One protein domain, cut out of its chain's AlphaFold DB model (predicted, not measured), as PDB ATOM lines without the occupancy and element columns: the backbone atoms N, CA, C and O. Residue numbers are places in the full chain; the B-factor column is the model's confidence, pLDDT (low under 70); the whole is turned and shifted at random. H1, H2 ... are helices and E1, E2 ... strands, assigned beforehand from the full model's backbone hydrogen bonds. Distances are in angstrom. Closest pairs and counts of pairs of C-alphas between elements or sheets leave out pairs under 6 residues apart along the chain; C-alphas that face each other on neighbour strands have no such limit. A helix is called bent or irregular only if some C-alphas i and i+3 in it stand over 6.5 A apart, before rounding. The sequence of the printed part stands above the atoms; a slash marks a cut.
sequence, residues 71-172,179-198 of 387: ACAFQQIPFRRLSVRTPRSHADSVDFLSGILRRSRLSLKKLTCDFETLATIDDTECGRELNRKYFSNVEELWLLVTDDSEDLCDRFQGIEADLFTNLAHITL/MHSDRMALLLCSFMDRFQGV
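This is residues 71 to 172 and 179 to 198 of the 387 residues of an uncharacterized protein of Steinernema glaseri (UniProt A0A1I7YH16). A twisted wall of five strands has its helices over one face, and its other face is bare. H1 is at the E1 and E2 end of that face and H4 at the E5 end; short H2 packs close in between them, and H3 lies farther out, beyond H2. The printed part has 122 residues with five named strands and four named helices, in the order E1 E2 H1 E3 H2 E4 H3 E5 H4; the sheet runs E1 E2 E3 E4 E5 and is mixed, and the class is mixed, helices and strands. The whole is compact, with a radius of gyration of the C-alphas of 13.6 A, and rounded, spanning 34 by 32 by 31 A.

E1, residues 72 to 76, and E2, residues 81 to 85, are a hairpin, antiparallel at 163 degrees, with N 74 and O 83 2.9 A apart, within hydrogen-bond range. H1, residues 90 to 104, only grazes the sheet, with its residues 93 to 104. E3, residues 110 to 114, is parallel to E2 at 16 degrees, with N 112 and O 82 within range at 2.8 A. H2, residues 115 to 119, is on the sheet at a height of 6.9 A, over none of the strands. E4, residues 140 to 145, is parallel to E3 at 10 degrees, with N 142 and O 111 at 2.8 A. H3, residues 150 to 163, is not on the sheet but touches H2; their closest C-alphas, of Ala 119 and Phe 156, are 4.2 A apart. E5, residues 169 to 172, is parallel to E4 at 10 degrees, with N 143 and O 171 at 2.8 A. E2, H1, E3, then E3, H2, E4, then E4, H3, E5 are strand-helix-strand units, two parallel neighbour strands with a helix between, each with a right-handed crossover. H4, residues 182 to 194, only grazes the sheet, with its residues 184 to 192. H3 and H4 are close but not clearly touching, the closest C-alphas, of Cys 153 and Arg 183, being 7.0 A apart; they run the same way at a shallow tilt of 10 degrees. Every O i to N i+4 pair is within hydrogen-bond range in H1, H2 and H4, and 8 of 10 in H3.

E1 begins at C-alpha 72, (113.033, 136.724, 101.784). H1 is 20.6 A long and E4 16.3 A. H3 is 19.0 A long and irregular, with C-alphas 158 and 161 7.4 A apart. H4 is 18.5 A long and ends at C-alpha 194, (122.295, 141.607, 74.031).

The two C-alphas farthest apart, of Ala 91 and Gly 197, are 37.7 A apart. Residues 173 to 178 are not printed, in the link from E5 to H4, and C-alphas 172 and 179 are 12.0 A apart across this cut. Of the links printed whole, H2 to E4 is long, with 20 residues, and the others are tight. Mean pLDDT of the printed part is 83.0; residues 87 to 92, 125 to 127, 130 and 179 to 181 are under 70.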
ATOM      1  N   ALA A  71     110.708 132.657 101.661       73.12
ATOM      2  CA  ALA A  71     110.924 133.717 100.696       73.12
ATOM      3  C   ALA A  71     111.325 135.007 101.427       73.12
ATOM      4  O   ALA A  71     110.622 135.461 102.335       73.12
ATOM      5  N   CYS A  72     112.479 135.577 101.078       79.38
ATOM      6  CA  CYS A  72     113.033 136.724 101.784       79.38
ATOM      7  C   CYS A  72     113.546 137.797 100.819       79.38
ATOM      8  O   CYS A  72     114.037 137.532  99.722       79.38
ATOM      9  N   ALA A  73     113.390 139.053 101.230       81.19
ATOM     10  CA  ALA A  73     113.866 140.192 100.473       81.19
ATOM     11  C   ALA A  73     114.235 141.319 101.424       81.19
ATOM     12  O   ALA A  73     113.463 141.681 102.312       81.19
ATOM     13  N   PHE A  74     115.425 141.871 101.232       83.75
ATOM     14  CA  PHE A  74     115.979 142.895 102.101       83.75
ATOM     15  C   PHE A  74     116.599 144.014 101.274       83.75
ATOM     16  O   PHE A  74     117.358 143.788 100.329       83.75
ATOM     17  N   GLN A  75     116.267 145.252 101.635       81.06
ATOM     18  CA  GLN A  75     116.884 146.419 101.029       81.06
ATOM     19  C   GLN A  75     118.232 146.673 101.704       81.06
ATOM     20  O   GLN A  75     118.305 147.094 102.858       81.06
ATOM     21  N   GLN A  76     119.316 146.459 100.968       79.75
ATOM     22  CA  GLN A  76     120.651 146.883 101.366       79.75
ATOM     23  C   GLN A  76     120.754 148.407 101.197       79.75
ATOM     24  O   GLN A  76     121.244 148.902 100.179       79.75
ATOM     25  N   ILE A  77     120.262 149.157 102.191       75.94
ATOM     26  CA  ILE A  77     120.188 150.630 102.180       75.94
ATOM     27  C   ILE A  77     121.517 151.292 101.748       75.94
ATOM     28  O   ILE A  77     121.457 152.134 100.848       75.94
ATOM     29  N   PRO A  78     122.711 150.900 102.260       75.56
ATOM     30  CA  PRO A  78     123.984 151.506 101.845       75.56
ATOM     31  C   PRO A  78     124.288 151.360 100.348       75.56
ATOM     32  O   PRO A  78     124.895 152.244  99.751       75.56
ATOM     33  N   PHE A  79     123.833 150.270  99.726       70.94
ATOM     34  CA  PHE A  79     124.068 149.971  98.313       70.94
ATOM     35  C   PHE A  79     122.889 150.363  97.406       70.94
ATOM     36  O   PHE A  79     122.988 150.209  96.190       70.94
ATOM     37  N   ARG A  80     121.774 150.863  97.971       80.75
ATOM     38  CA  ARG A  80     120.490 151.119  97.277       80.75
ATOM     39  C   ARG A  80     120.005 149.916  96.447       80.75
ATOM     40  O   ARG A  80     119.431 150.076  95.371       80.75
ATOM     41  N   ARG A  81     120.261 148.714  96.962       83.38
ATOM     42  CA  ARG A  81     120.123 147.423  96.276       83.38
ATOM     43  C   ARG A  81     119.045 146.586  96.956       83.38
ATOM     44  O   ARG A  81     118.975 146.570  98.184       83.38
ATOM     45  N   LEU A  82     118.196 145.923  96.174       84.62
ATOM     46  CA  LEU A  82     117.282 144.907  96.697       84.62
ATOM     47  C   LEU A  82     117.936 143.544  96.515       84.62
ATOM     48  O   LEU A  82     118.273 143.182  95.388       84.62
ATOM     49  N   SER A  83     118.081 142.807  97.607       84.19
ATOM     50  CA  SER A  83     118.415 141.387  97.571       84.19
ATOM     51  C   SER A  83     117.137 140.580  97.737       84.19
ATOM     52  O   SER A  83     116.362 140.870  98.648       84.19
ATOM     53  N   VAL A  84     116.924 139.596  96.867       83.00
ATOM     54  CA  VAL A  84     115.779 138.677  96.863       83.00
ATOM     55  C   VAL A  84     116.304 137.245  96.849       83.00
ATOM     56  O   VAL A  84     117.287 136.966  96.164       83.00
ATOM     57  N   ARG A  85     115.655 136.354  97.598       78.25
ATOM     58  CA  ARG A  85     115.848 134.903  97.536       78.25
ATOM     59  C   ARG A  85     114.504 134.214  97.734       78.25
ATOM     60  O   ARG A  85     113.742 134.610  98.620       78.25
ATOM     61  N   THR A  86     114.240 133.158  96.972       73.12
ATOM     62  CA  THR A  86     113.064 132.299  97.171       73.12
ATOM     63  C   THR A  86     113.435 130.845  97.471       73.12
ATOM     64  O   THR A  86     114.428 130.347  96.944       73.12
ATOM     65  N   PRO A  87     112.659 130.154  98.325       68.75
ATOM     66  CA  PRO A  87     112.716 128.706  98.487       68.75
ATOM     67  C   PRO A  87     112.069 128.006  97.284       68.75
ATOM     68  O   PRO A  87     111.343 128.626  96.502       68.75
ATOM     69  N   ARG A  88     112.278 126.688  97.176       64.50
ATOM     70  CA  ARG A  88     111.720 125.846  96.095       64.50
ATOM     71  C   ARG A  88     110.218 125.552  96.244       64.50
ATOM     72  O   ARG A  88     109.617 124.900  95.394       64.50
ATOM     73  N   SER A  89     109.588 126.021  97.319       65.50
ATOM     74  CA  SER A  89     108.151 125.902  97.575       65.50
ATOM     75  C   SER A  89     107.350 126.903  96.724       65.50
ATOM     76  O   SER A  89     107.084 128.029  97.138       65.50
ATOM     77  N   HIS A  90     106.942 126.464  95.524       63.00
ATOM     78  CA  HIS A  90     106.313 127.294  94.478       63.00
ATOM     79  C   HIS A  90     105.160 128.217  94.924       63.00
ATOM     80  O   HIS A  90     105.007 129.291  94.354       63.00
ATOM     81  N   ALA A  91     104.328 127.828  95.897       61.03
ATOM     82  CA  ALA A  91     103.157 128.627  96.280       61.03
ATOM     83  C   ALA A  91     103.549 129.954  96.960       61.03
ATOM     84  O   ALA A  91     103.227 131.034  96.462       61.03
ATOM     85  N   ASP A  92     104.298 129.875  98.064       64.56
ATOM     86  CA  ASP A  92     104.697 131.053  98.842       64.56
ATOM     87  C   ASP A  92     105.708 131.926  98.078       64.56
ATOM     88  O   ASP A  92     105.715 133.151  98.229       64.56
ATOM     89  N   SER A  93     106.553 131.326  97.228       71.62
ATOM     90  CA  SER A  93     107.519 132.065  96.407       71.62
ATOM     91  C   SER A  93     106.850 132.884  95.296       71.62
ATOM     92  O   SER A  93     107.227 134.043  95.096       71.62
ATOM     93  N   VAL A  94     105.822 132.351  94.624       70.38
ATOM     94  CA  VAL A  94     105.099 133.041  93.538       70.38
ATOM     95  C   VAL A  94     104.372 134.295  94.026       70.38
ATOM     96  O   VAL A  94     104.507 135.362  93.412       70.38
ATOM     97  N   ASP A  95     103.646 134.213  95.142       70.44
ATOM     98  CA  ASP A  95     102.940 135.369  95.712       70.44
ATOM     99  C   ASP A  95     103.926 136.421  96.250       70.44
ATOM    100  O   ASP A  95     103.746 137.635  96.070       70.44
ATOM    101  N   PHE A  96     105.034 135.967  96.843       76.25
ATOM    102  CA  PHE A  96     106.099 136.832  97.338       76.25
ATOM    103  C   PHE A  96     106.790 137.621  96.215       76.25
ATOM    104  O   PHE A  96     106.895 138.853  96.297       76.25
ATOM    105  N   LEU A  97     107.208 136.942  95.139       75.25
ATOM    106  CA  LEU A  97     107.816 137.567  93.960       75.25
ATOM    107  C   LEU A  97     106.831 138.488  93.239       75.25
ATOM    108  O   LEU A  97     107.195 139.612  92.888       75.25
ATOM    109  N   SER A  98     105.565 138.081  93.104       74.25
ATOM    110  CA  SER A  98     104.495 138.937  92.575       74.25
ATOM    111  C   SER A  98     104.346 140.218  93.399       74.25
ATOM    112  O   SER A  98     104.248 141.317  92.843       74.25
ATOM    113  N   GLY A  99     104.400 140.112  94.729       77.25
ATOM    114  CA  GLY A  99     104.409 141.254  95.640       77.25
ATOM    115  C   GLY A  99     105.625 142.168  95.460       77.25
ATOM    116  O   GLY A  99     105.475 143.390  95.495       77.25
ATOM    117  N   ILE A 100     106.820 141.610  95.247       77.12
ATOM    118  CA  ILE A 100     108.039 142.384  94.960       77.12
ATOM    119  C   ILE A 100     107.902 143.112  93.626       77.12
ATOM    120  O   ILE A 100     107.964 144.340  93.610       77.12
ATOM    121  N   LEU A 101     107.636 142.392  92.533       77.06
ATOM    122  CA  LEU A 101     107.503 142.947  91.184       77.06
ATOM    123  C   LEU A 101     106.494 144.100  91.140       77.06
ATOM    124  O   LEU A 101     106.822 145.188  90.664       77.06
ATOM    125  N   ARG A 102     105.296 143.909  91.711       76.06
ATOM    126  CA  ARG A 102     104.251 144.947  91.768       76.06
ATOM    127  C   ARG A 102     104.695 146.208  92.533       76.06
ATOM    128  O   ARG A 102     104.215 147.292  92.212       76.06
ATOM    129  N   ARG A 103     105.609 146.101  93.511       77.31
ATOM    130  CA  ARG A 103     106.080 147.226  94.350       77.31
ATOM    131  C   ARG A 103     107.397 147.867  93.891       77.31
ATOM    132  O   ARG A 103     107.558 149.071  94.073       77.31
ATOM    133  N   SER A 104     108.342 147.109  93.328       75.50
ATOM    134  CA  SER A 104     109.713 147.582  93.058       75.50
ATOM    135  C   SER A 104     110.069 147.756  91.579       75.50
ATOM    136  O   SER A 104     111.022 148.479  91.291       75.50
ATOM    137  N   ARG A 105     109.316 147.175  90.629       73.06
ATOM    138  CA  ARG A 105     109.596 147.216  89.169       73.06
ATOM    139  C   ARG A 105     109.965 148.601  88.620       73.06
ATOM    140  O   ARG A 105     110.777 148.704  87.709       73.06
ATOM    141  N   LEU A 106     109.349 149.660  89.154       75.69
ATOM    142  CA  LEU A 106     109.526 151.044  88.693       75.69
ATOM    143  C   LEU A 106     110.689 151.796  89.366       75.69
ATOM    144  O   LEU A 106     111.184 152.768  88.801       75.69
ATOM    145  N   SER A 107     111.114 151.381  90.559       82.31
ATOM    146  CA  SER A 107     112.105 152.092  91.383       82.31
ATOM    147  C   SER A 107     113.435 151.344  91.524       82.31
ATOM    148  O   SER A 107     114.434 151.931  91.942       82.31
ATOM    149  N   LEU A 108     113.466 150.057  91.177       86.00
ATOM    150  CA  LEU A 108     114.629 149.200  91.349       86.00
ATOM    151  C   LEU A 108     115.657 149.389  90.228       86.00
ATOM    152  O   LEU A 108     115.454 148.906  89.120       86.00
ATOM    153  N   LYS A 109     116.791 150.024  90.555       91.25
ATOM    154  CA  LYS A 109     117.978 150.114  89.681       91.25
ATOM    155  C   LYS A 109     119.003 148.992  89.889       91.25
ATOM    156  O   LYS A 109     119.769 148.702  88.975       91.25
ATOM    157  N   LYS A 110     119.046 148.373  91.077       92.69
ATOM    158  CA  LYS A 110     120.076 147.388  91.458       92.69
ATOM    159  C   LYS A 110     119.458 146.140  92.089       92.69
ATOM    160  O   LYS A 110     118.920 146.228  93.196       92.69
ATOM    161  N   LEU A 111     119.559 144.998  91.410       91.31
ATOM    162  CA  LEU A 111     118.964 143.720  91.822       91.31
ATOM    163  C   LEU A 111     120.053 142.708  92.191       91.31
ATOM    164  O   LEU A 111     120.972 142.478  91.404       91.31
ATOM    165  N   THR A 112     119.951 142.107  93.377       91.25
ATOM    166  CA  THR A 112     120.624 140.851  93.736       91.25
ATOM    167  C   THR A 112     119.573 139.754  93.820       91.25
ATOM    168  O   THR A 112     118.585 139.915  94.535       91.25
ATOM    169  N   CYS A 113     119.799 138.643  93.131       89.19
ATOM    170  CA  CYS A 113     118.944 137.461  93.187       89.19
ATOM    171  C   CYS A 113     119.744 136.203  92.845       89.19
ATOM    172  O   CYS A 113     120.792 136.279  92.197       89.19
ATOM    173  N   ASP A 114     119.248 135.046  93.271       87.94
ATOM    174  CA  ASP A 114     119.719 133.770  92.742       87.94
ATOM    175  C   ASP A 114     119.222 133.520  91.305       87.94
ATOM    176  O   ASP A 114     118.325 134.199  90.791       87.94
ATOM    177  N   PHE A 115     119.880 132.585  90.622       88.31
ATOM    178  CA  PHE A 115     119.583 132.215  89.240       88.31
ATOM    179  C   PHE A 115     118.203 131.570  89.094       88.31
ATOM    180  O   PHE A 115     117.475 131.891  88.157       88.31
ATOM    181  N   GLU A 116     117.814 130.748  90.067       86.44
ATOM    182  CA  GLU A 116     116.524 130.061  90.127       86.44
ATOM    183  C   GLU A 116     115.350 131.057  90.195       86.44
ATOM    184  O   GLU A 116     114.401 130.940  89.422       86.44
ATOM    185  N   THR A 117     115.462 132.122  91.001       85.81
ATOM    186  CA  THR A 117     114.508 133.248  91.050       85.81
ATOM    187  C   THR A 117     114.320 133.929  89.691       85.81
ATOM    188  O   THR A 117     113.211 134.356  89.375       85.81
ATOM    189  N   LEU A 118     115.380 134.080  88.881       88.75
ATOM    190  CA  LEU A 118     115.227 134.644  87.533       88.75
ATOM    191  C   LEU A 118     114.616 133.627  86.576       88.75
ATOM    192  O   LEU A 118     113.674 133.981  85.879       88.75
ATOM    193  N   ALA A 119     115.137 132.395  86.568       89.00
ATOM    194  CA  ALA A 119     114.728 131.295  85.695       89.00
ATOM    195  C   ALA A 119     113.259 130.862  85.868       89.00
ATOM    196  O   ALA A 119     112.710 130.227  84.971       89.00
ATOM    197  N   THR A 120     112.627 131.198  86.996       86.50
ATOM    198  CA  THR A 120     111.247 130.804  87.336       86.50
ATOM    199  C   THR A 120     110.265 131.980  87.427       86.50
ATOM    200  O   THR A 120     109.111 131.805  87.813       86.50
ATOM    201  N   ILE A 121     110.679 133.205  87.076       85.94
ATOM    202  CA  ILE A 121     109.853 134.407  87.298       85.94
ATOM    203  C   ILE A 121     108.596 134.481  86.409       85.94
ATOM    204  O   ILE A 121     107.688 135.277  86.666       85.94
ATOM    205  N   ASP A 122     108.521 133.654  85.370       84.94
ATOM    206  CA  ASP A 122     107.347 133.454  84.524       84.94
ATOM    207  C   ASP A 122     106.222 132.659  85.204       84.94
ATOM    208  O   ASP A 122     105.061 132.894  84.870       84.94
ATOM    209  N   ASP A 123     106.526 131.870  86.244       83.19
ATOM    210  CA  ASP A 123     105.521 131.252  87.129       83.19
ATOM    211  C   ASP A 123     104.742 132.311  87.952       83.19
ATOM    212  O   ASP A 123     103.771 131.988  88.637       83.19
ATOM    213  N   THR A 124     105.150 133.591  87.921       76.25
ATOM    214  CA  THR A 124     104.563 134.652  88.756       76.25
ATOM    215  C   THR A 124     103.418 135.405  88.067       76.25
ATOM    216  O   THR A 124     103.616 136.122  87.079       76.25
ATOM    217  N   GLU A 125     102.212 135.359  88.653       68.94
ATOM    218  CA  GLU A 125     101.036 136.145  88.224       68.94
ATOM    219  C   GLU A 125     101.164 137.649  88.563       68.94
ATOM    220  O   GLU A 125     100.283 138.305  89.123       68.94
ATOM    221  N   CYS A 126     102.285 138.265  88.204       68.38
ATOM    222  CA  CYS A 126     102.631 139.637  88.557       68.38
ATOM    223  C   CYS A 126     101.748 140.724  87.901       68.38
ATOM    224  O   CYS A 126     101.877 141.895  88.266       68.38
ATOM    225  N   GLY A 127     100.829 140.374  86.990       64.25
ATOM    226  CA  GLY A 127      99.927 141.323  86.315       64.25
ATOM    227  C   GLY A 127     100.652 142.226  85.309       64.25
ATOM    228  O   GLY A 127     100.432 143.437  85.263       64.25
ATOM    229  N   ARG A 128     101.595 141.649  84.555       72.06
ATOM    230  CA  ARG A 128     102.476 142.353  83.612       72.06
ATOM    231  C   ARG A 128     101.682 142.914  82.424       72.06
ATOM    232  O   ARG A 128     100.938 142.194  81.767       72.06
ATOM    233  N   GLU A 129     101.869 144.200  82.129       73.88
ATOM    234  CA  GLU A 129     101.384 144.811  80.882       73.88
ATOM    235  C   GLU A 129     102.059 144.109  79.689       73.88
ATOM    236  O   GLU A 129     103.264 143.843  79.751       73.88
ATOM    237  N   LEU A 130     101.321 143.812  78.608       68.50
ATOM    238  CA  LEU A 130     101.897 143.120  77.445       68.50
ATOM    239  C   LEU A 130     103.156 143.845  76.939       68.50
ATOM    240  O   LEU A 130     103.184 145.071  76.825       68.50
ATOM    241  N   ASN A 131     104.184 143.061  76.604       71.94
ATOM    242  CA  ASN A 131     105.505 143.497  76.130       71.94
ATOM    243  C   ASN A 131     106.389 144.243  77.158       71.94
ATOM    244  O   ASN A 131     107.523 144.603  76.835       71.94
ATOM    245  N   ARG A 132     105.930 144.474  78.397       82.12
ATOM    246  CA  ARG A 132     106.731 145.151  79.431       82.12
ATOM    247  C   ARG A 132     107.695 144.188  80.122       82.12
ATOM    248  O   ARG A 132     107.263 143.155  80.617       82.12
ATOM    249  N   LYS A 133     108.974 144.555  80.246       88.31
ATOM    250  CA  LYS A 133     110.000 143.741  80.931       88.31
ATOM    251  C   LYS A 133     109.767 143.638  82.446       88.31
ATOM    252  O   LYS A 133     109.298 144.606  83.054       88.31
ATOM    253  N   TYR A 134     110.103 142.493  83.052       87.25
ATOM    254  CA  TYR A 134     109.915 142.227  84.492       87.25
ATOM    255  C   TYR A 134     110.647 143.255  85.369       87.25
ATOM    256  O   TYR A 134     110.051 143.849  86.269       87.25
ATOM    257  N   PHE A 135     111.909 143.529  85.042       89.19
ATOM    258  CA  PHE A 135     112.796 144.463  85.731       89.19
ATOM    259  C   PHE A 135     113.224 145.593  84.788       89.19
ATOM    260  O   PHE A 135     114.409 145.813  84.537       89.19
ATOM    261  N   SER A 136     112.246 146.329  84.245       88.75
ATOM    262  CA  SER A 136     112.478 147.296  83.161       88.75
ATOM    263  C   SER A 136     113.484 148.414  83.465       88.75
ATOM    264  O   SER A 136     113.969 149.037  82.523       88.75
ATOM    265  N   ASN A 137     113.766 148.670  84.748       90.19
ATOM    266  CA  ASN A 137     114.564 149.796  85.238       90.19
ATOM    267  C   ASN A 137     115.859 149.357  85.964       90.19
ATOM    268  O   ASN A 137     116.563 150.213  86.499       90.19
ATOM    269  N   VAL A 138     116.165 148.050  86.008       92.50
ATOM    270  CA  VAL A 138     117.406 147.532  86.609       92.50
ATOM    271  C   VAL A 138     118.569 147.755  85.650       92.50
ATOM    272  O   VAL A 138     118.524 147.299  84.515       92.50
ATOM    273  N   GLU A 139     119.607 148.424  86.145       94.88
ATOM    274  CA  GLU A 139     120.840 148.778  85.429       94.88
ATOM    275  C   GLU A 139     122.037 147.928  85.900       94.88
ATOM    276  O   GLU A 139     123.000 147.747  85.158       94.88
ATOM    277  N   GLU A 140     121.979 147.398  87.130       96.00
ATOM    278  CA  GLU A 140     123.060 146.639  87.774       96.00
ATOM    279  C   GLU A 140     122.529 145.331  88.388       96.00
ATOM    280  O   GLU A 140     121.886 145.331  89.447       96.00
ATOM    281  N   LEU A 141     122.833 144.204  87.743       95.38
ATOM    282  CA  LEU A 141     122.474 142.862  88.210       95.38
ATOM    283  C   LEU A 141     123.625 142.234  89.013       95.38
ATOM    284  O   LEU A 141     124.793 142.351  88.646       95.38
ATOM    285  N   TRP A 142     123.299 141.529  90.095       95.88
ATOM    286  CA  TRP A 142     124.191 140.577  90.759       95.88
ATOM    287  C   TRP A 142     123.458 139.238  90.846       95.88
ATOM    288  O   TRP A 142     122.471 139.114  91.568       95.88
ATOM    289  N   LEU A 143     123.937 138.264  90.081       93.19
ATOM    290  CA  LEU A 143     123.339 136.948  89.909       93.19
ATOM    291  C   LEU A 143     124.116 135.913  90.727       93.19
ATOM    292  O   LEU A 143     125.326 135.775  90.538       93.19
ATOM    293  N   LEU A 144     123.439 135.206  91.634       91.38
ATOM    294  CA  LEU A 144     124.025 134.126  92.432       91.38
ATOM    295  C   LEU A 144     123.662 132.770  91.819       91.38
ATOM    296  O   LEU A 144     122.489 132.424  91.719       91.38
ATOM    297  N   VAL A 145     124.665 131.982  91.442       89.38
ATOM    298  CA  VAL A 145     124.471 130.647  90.865       89.38
ATOM    299  C   VAL A 145     124.773 129.591  91.923       89.38
ATOM    300  O   VAL A 145     125.928 129.332  92.273       89.38
ATOM    301  N   THR A 146     123.697 129.004  92.442       84.19
ATOM    302  CA  THR A 146     123.684 127.882  93.398       84.19
ATOM    303  C   THR A 146     122.967 126.645  92.845       84.19
ATOM    304  O   THR A 146     122.716 125.703  93.586       84.19
ATOM    305  N   ASP A 147     122.613 126.680  91.561       81.31
ATOM    306  CA  ASP A 147     122.157 125.564  90.735       81.31
ATOM    307  C   ASP A 147     122.438 125.950  89.268       81.31
ATOM    308  O   ASP A 147     122.264 127.112  88.897       81.31
ATOM    309  N   ASP A 148     122.932 125.016  88.456       83.38
ATOM    310  CA  ASP A 148     123.249 125.190  87.027       83.38
ATOM    311  C   ASP A 148     122.748 124.002  86.172       83.38
ATOM    312  O   ASP A 148     123.299 123.653  85.116       83.38
ATOM    313  N   SER A 149     121.667 123.376  86.649       86.00
ATOM    314  CA  SER A 149     120.913 122.333  85.953       86.00
ATOM    315  C   SER A 149     120.369 122.782  84.590       86.00
ATOM    316  O   SER A 149     120.206 123.967  84.296       86.00
ATOM    317  N   GLU A 150     120.129 121.796  83.723       86.06
ATOM    318  CA  GLU A 150     119.700 121.995  82.332       86.06
ATOM    319  C   GLU A 150     118.332 122.680  82.249       86.06
ATOM    320  O   GLU A 150     118.210 123.697  81.578       86.06
ATOM    321  N   ASP A 151     117.362 122.205  83.038       88.12
ATOM    322  CA  ASP A 151     116.011 122.772  83.134       88.12
ATOM    323  C   ASP A 151     116.028 124.274  83.466       88.12
ATOM    324  O   ASP A 151     115.485 125.077  82.710       88.12
ATOM    325  N   LEU A 152     116.752 124.690  84.515       87.25
ATOM    326  CA  LEU A 152     116.873 126.108  84.875       87.25
ATOM    327  C   LEU A 152     117.563 126.939  83.783       87.25
ATOM    328  O   LEU A 152     117.211 128.101  83.579       87.25
ATOM    329  N   CYS A 153     118.527 126.361  83.058       87.94
ATOM    330  CA  CYS A 153     119.189 127.039  81.945       87.94
ATOM    331  C   CYS A 153     118.267 127.214  80.731       87.94
ATOM    332  O   CYS A 153     118.308 128.263  80.085       87.94
ATOM    333  N   ASP A 154     117.438 126.222  80.418       88.75
ATOM    334  CA  ASP A 154     116.507 126.259  79.288       88.75
ATOM    335  C   ASP A 154     115.289 127.142  79.598       88.75
ATOM    336  O   ASP A 154     114.922 127.992  78.780       88.75
ATOM    337  N   ARG A 155     114.742 127.051  80.822       89.62
ATOM    338  CA  ARG A 155     113.741 127.996  81.346       89.62
ATOM    339  C   ARG A 155     114.244 129.435  81.258       89.62
ATOM    340  O   ARG A 155     113.577 130.284  80.668       89.62
ATOM    341  N   PHE A 156     115.451 129.704  81.771       89.81
ATOM    342  CA  PHE A 156     116.058 131.033  81.711       89.81
ATOM    343  C   PHE A 156     116.193 131.545  80.271       89.81
ATOM    344  O   PHE A 156     115.815 132.683  80.005       89.81
ATOM    345  N   GLN A 157     116.671 130.724  79.329       88.25
ATOM    346  CA  GLN A 157     116.769 131.109  77.912       88.25
ATOM    347  C   GLN A 157     115.407 131.490  77.309       88.25
ATOM    348  O   GLN A 157     115.326 132.466  76.561       88.25
ATOM    349  N   GLY A 158     114.332 130.775  77.663       88.69
ATOM    350  CA  GLY A 158     112.972 131.072  77.200       88.69
ATOM    351  C   GLY A 158     112.447 132.449  77.632       88.69
ATOM    352  O   GLY A 158     111.682 133.074  76.897       88.69
ATOM    353  N   ILE A 159     112.887 132.950  78.792       88.88
ATOM    354  CA  ILE A 159     112.364 134.179  79.419       88.88
ATOM    355  C   ILE A 159     113.357 135.344  79.458       88.88
ATOM    356  O   ILE A 159     112.947 136.479  79.706       88.88
ATOM    357  N   GLU A 160     114.648 135.110  79.198       89.06
ATOM    358  CA  GLU A 160     115.730 136.103  79.293       89.06
ATOM    359  C   GLU A 160     115.401 137.386  78.513       89.06
ATOM    360  O   GLU A 160     115.679 138.502  78.962       89.06
ATOM    361  N   ALA A 161     114.769 137.229  77.343       88.94
ATOM    362  CA  ALA A 161     114.329 138.324  76.484       88.94
ATOM    363  C   ALA A 161     113.376 139.299  77.191       88.94
ATOM    364  O   ALA A 161     113.308 140.467  76.802       88.94
ATOM    365  N   ASP A 162     112.648 138.849  78.213       90.38
ATOM    366  CA  ASP A 162     111.644 139.613  78.948       90.38
ATOM    367  C   ASP A 162     112.086 140.096  80.338       90.38
ATOM    368  O   ASP A 162     111.378 140.900  80.950       90.38
ATOM    369  N   LEU A 163     113.265 139.699  80.824       90.19
ATOM    370  CA  LEU A 163     113.745 140.089  82.154       90.19
ATOM    371  C   LEU A 163     114.089 141.586  82.250       90.19
ATOM    372  O   LEU A 163     113.564 142.279  83.123       90.19
ATOM    373  N   PHE A 164     114.933 142.105  81.352       92.19
ATOM    374  CA  PHE A 164     115.562 143.432  81.474       92.19
ATOM    375  C   PHE A 164     115.408 144.289  80.207       92.19
ATOM    376  O   PHE A 164     115.238 143.760  79.110       92.19
ATOM    377  N   THR A 165     115.492 145.619  80.352       90.62
ATOM    378  CA  THR A 165     115.502 146.561  79.207       90.62
ATOM    379  C   THR A 165     116.919 146.961  78.797       90.62
ATOM    380  O   THR A 165     117.212 147.023  77.608       90.62
ATOM    381  N   ASN A 166     117.790 147.264  79.766       89.81
ATOM    382  CA  ASN A 166     119.171 147.687  79.536       89.81
ATOM    383  C   ASN A 166     120.014 147.421  80.795       89.81
ATOM    384  O   ASN A 166     119.720 147.996  81.839       89.81
ATOM    385  N   LEU A 167     121.048 146.581  80.700       94.69
ATOM    386  CA  LEU A 167     121.994 146.323  81.789       94.69
ATOM    387  C   LEU A 167     123.329 147.011  81.493       94.69
ATOM    388  O   LEU A 167     123.954 146.743  80.472       94.69
ATOM    389  N   ALA A 168     123.778 147.866  82.412       95.50
ATOM    390  CA  ALA A 168     125.083 148.521  82.353       95.50
ATOM    391  C   ALA A 168     126.174 147.692  83.047       95.50
ATOM    392  O   ALA A 168     127.318 147.690  82.600       95.50
ATOM    393  N   HIS A 169     125.823 146.948  84.105       96.44
ATOM    394  CA  HIS A 169     126.765 146.086  84.825       96.44
ATOM    395  C   HIS A 169     126.118 144.755  85.239       96.44
ATOM    396  O   HIS A 169     124.968 144.718  85.690       96.44
ATOM    397  N   ILE A 170     126.884 143.665  85.162       96.19
ATOM    398  CA  ILE A 170     126.485 142.326  85.620       96.19
ATOM    399  C   ILE A 170     127.590 141.754  86.501       96.19
ATOM    400  O   ILE A 170     128.741 141.676  86.090       96.19
ATOM    401  N   THR A 171     127.239 141.308  87.705       95.88
ATOM    402  CA  THR A 171     128.116 140.506  88.567       95.88
ATOM    403  C   THR A 171     127.613 139.072  88.601       95.88
ATOM    404  O   THR A 171     126.537 138.823  89.136       95.88
ATOM    405  N   LEU A 172     128.378 138.135  88.041       94.25
ATOM    406  CA  LEU A 172     128.106 136.704  88.157       94.25
ATOM    407  C   LEU A 172     128.894 136.137  89.338       94.25
ATOM    408  O   LEU A 172     130.124 136.139  89.315       94.25
ATOM    409  N   MET A 179     130.579 124.877  89.282       60.00
ATOM    410  CA  MET A 179     131.877 125.291  88.745       60.00
ATOM    411  C   MET A 179     132.226 124.564  87.440       60.00
ATOM    412  O   MET A 179     133.407 124.390  87.120       60.00
ATOM    413  N   HIS A 180     131.224 124.040  86.727       61.12
ATOM    414  CA  HIS A 180     131.435 123.040  85.676       61.12
ATOM    415  C   HIS A 180     130.718 123.310  84.352       61.12
ATOM    416  O   HIS A 180     131.220 122.851  83.321       61.12
ATOM    417  N   SER A 181     129.591 124.026  84.339       65.25
ATOM    418  CA  SER A 181     128.790 124.155  83.123       65.25
ATOM    419  C   SER A 181     129.334 125.186  82.128       65.25
ATOM    420  O   SER A 181     129.467 126.380  82.405       65.25
ATOM    421  N   ASP A 182     129.520 124.737  80.882       79.19
ATOM    422  CA  ASP A 182     129.607 125.627  79.718       79.19
ATOM    423  C   ASP A 182     128.346 126.506  79.584       79.19
ATOM    424  O   ASP A 182     128.408 127.600  79.026       79.19
ATOM    425  N   ARG A 183     127.216 126.081  80.175       81.56
ATOM    426  CA  ARG A 183     125.965 126.852  80.265       81.56
ATOM    427  C   ARG A 183     126.156 128.216  80.935       81.56
ATOM    428  O   ARG A 183     125.618 129.192  80.427       81.56
ATOM    429  N   MET A 184     126.981 128.343  81.982       85.88
ATOM    430  CA  MET A 184     127.274 129.662  82.574       85.88
ATOM    431  C   MET A 184     128.119 130.562  81.657       85.88
ATOM    432  O   MET A 184     127.972 131.786  81.671       85.88
ATOM    433  N   ALA A 185     128.959 129.978  80.797       85.12
ATOM    434  CA  ALA A 185     129.659 130.723  79.753       85.12
ATOM    435  C   ALA A 185     128.704 131.149  78.614       85.12
ATOM    436  O   ALA A 185     128.821 132.268  78.106       85.12
ATOM    437  N   LEU A 186     127.732 130.309  78.245       84.81
ATOM    438  CA  LEU A 186     126.676 130.649  77.281       84.81
ATOM    439  C   LEU A 186     125.734 131.740  77.819       84.81
ATOM    440  O   LEU A 186     125.458 132.705  77.110       84.81
ATOM    441  N   LEU A 187     125.332 131.661  79.090       87.12
ATOM    442  CA  LEU A 187     124.531 132.677  79.779       87.12
ATOM    443  C   LEU A 187     125.223 134.047  79.768       87.12
ATOM    444  O   LEU A 187     124.608 135.046  79.399       87.12
ATOM    445  N   LEU A 188     126.525 134.105  80.088       88.19
ATOM    446  CA  LEU A 188     127.286 135.352  79.960       88.19
ATOM    447  C   LEU A 188     127.413 135.831  78.508       88.19
ATOM    448  O   LEU A 188     127.502 137.036  78.300       88.19
ATOM    449  N   CYS A 189     127.434 134.935  77.512       86.25
ATOM    450  CA  CYS A 189     127.392 135.356  76.107       86.25
ATOM    451  C   CYS A 189     126.063 136.038  75.781       86.25
ATOM    452  O   CYS A 189     126.097 137.182  75.352       86.25
ATOM    453  N   SER A 190     124.915 135.418  76.080       86.50
ATOM    454  CA  SER A 190     123.600 136.010  75.769       86.50
ATOM    455  C   SER A 190     123.433 137.411  76.378       86.50
ATOM    456  O   SER A 190     123.022 138.351  75.692       86.50
ATOM    457  N   PHE A 191     123.892 137.597  77.623       90.06
ATOM    458  CA  PHE A 191     123.958 138.912  78.260       90.06
ATOM    459  C   PHE A 191     124.884 139.906  77.532       90.06
ATOM    460  O   PHE A 191     124.481 141.047  77.310       90.06
ATOM    461  N   MET A 192     126.109 139.511  77.165       89.06
ATOM    462  CA  MET A 192     127.079 140.390  76.484       89.06
ATOM    463  C   MET A 192     126.665 140.736  75.044       89.06
ATOM    464  O   MET A 192     126.854 141.870  74.607       89.06
ATOM    465  N   ASP A 193     126.077 139.780  74.325       89.00
ATOM    466  CA  ASP A 193     125.612 139.931  72.945       89.00
ATOM    467  C   ASP A 193     124.356 140.820  72.874       89.00
ATOM    468  O   ASP A 193     124.177 141.585  71.921       89.00
ATOM    469  N   ARG A 194     123.497 140.767  73.907       89.56
ATOM    470  CA  ARG A 194     122.295 141.607  74.031       89.56
ATOM    471  C   ARG A 194     122.586 143.012  74.549       89.56
ATOM    472  O   ARG A 194     122.033 143.977  74.022       89.56
ATOM    473  N   PHE A 195     123.411 143.138  75.585       92.62
ATOM    474  CA  PHE A 195     123.700 144.407  76.253       92.62
ATOM    475  C   PHE A 195     125.097 144.894  75.862       92.62
ATOM    476  O   PHE A 195     126.069 144.758  76.602       92.62
ATOM    477  N   GLN A 196     125.196 145.455  74.653       90.44
ATOM    478  CA  GLN A 196     126.460 145.938  74.095       90.44
ATOM    479  C   GLN A 196     127.128 146.960  75.027       90.44
ATOM    480  O   GLN A 196     126.576 148.023  75.303       90.44
ATOM    481  N   GLY A 197     128.340 146.637  75.488       89.50
ATOM    482  CA  GLY A 197     129.104 147.469  76.421       89.50
ATOM    483  C   GLY A 197     128.838 147.206  77.908       89.50
ATOM    484  O   GLY A 197     129.367 147.950  78.731       89.50
ATOM    485  N   VAL A 198     128.070 146.169  78.271       94.56
ATOM    486  CA  VAL A 198     127.859 145.775  79.674       94.56
ATOM    487  C   VAL A 198     129.182 145.433  80.374       94.56
ATOM    488  O   VAL A 198     129.976 144.622  79.893       94.56
TER     489      VAL A 198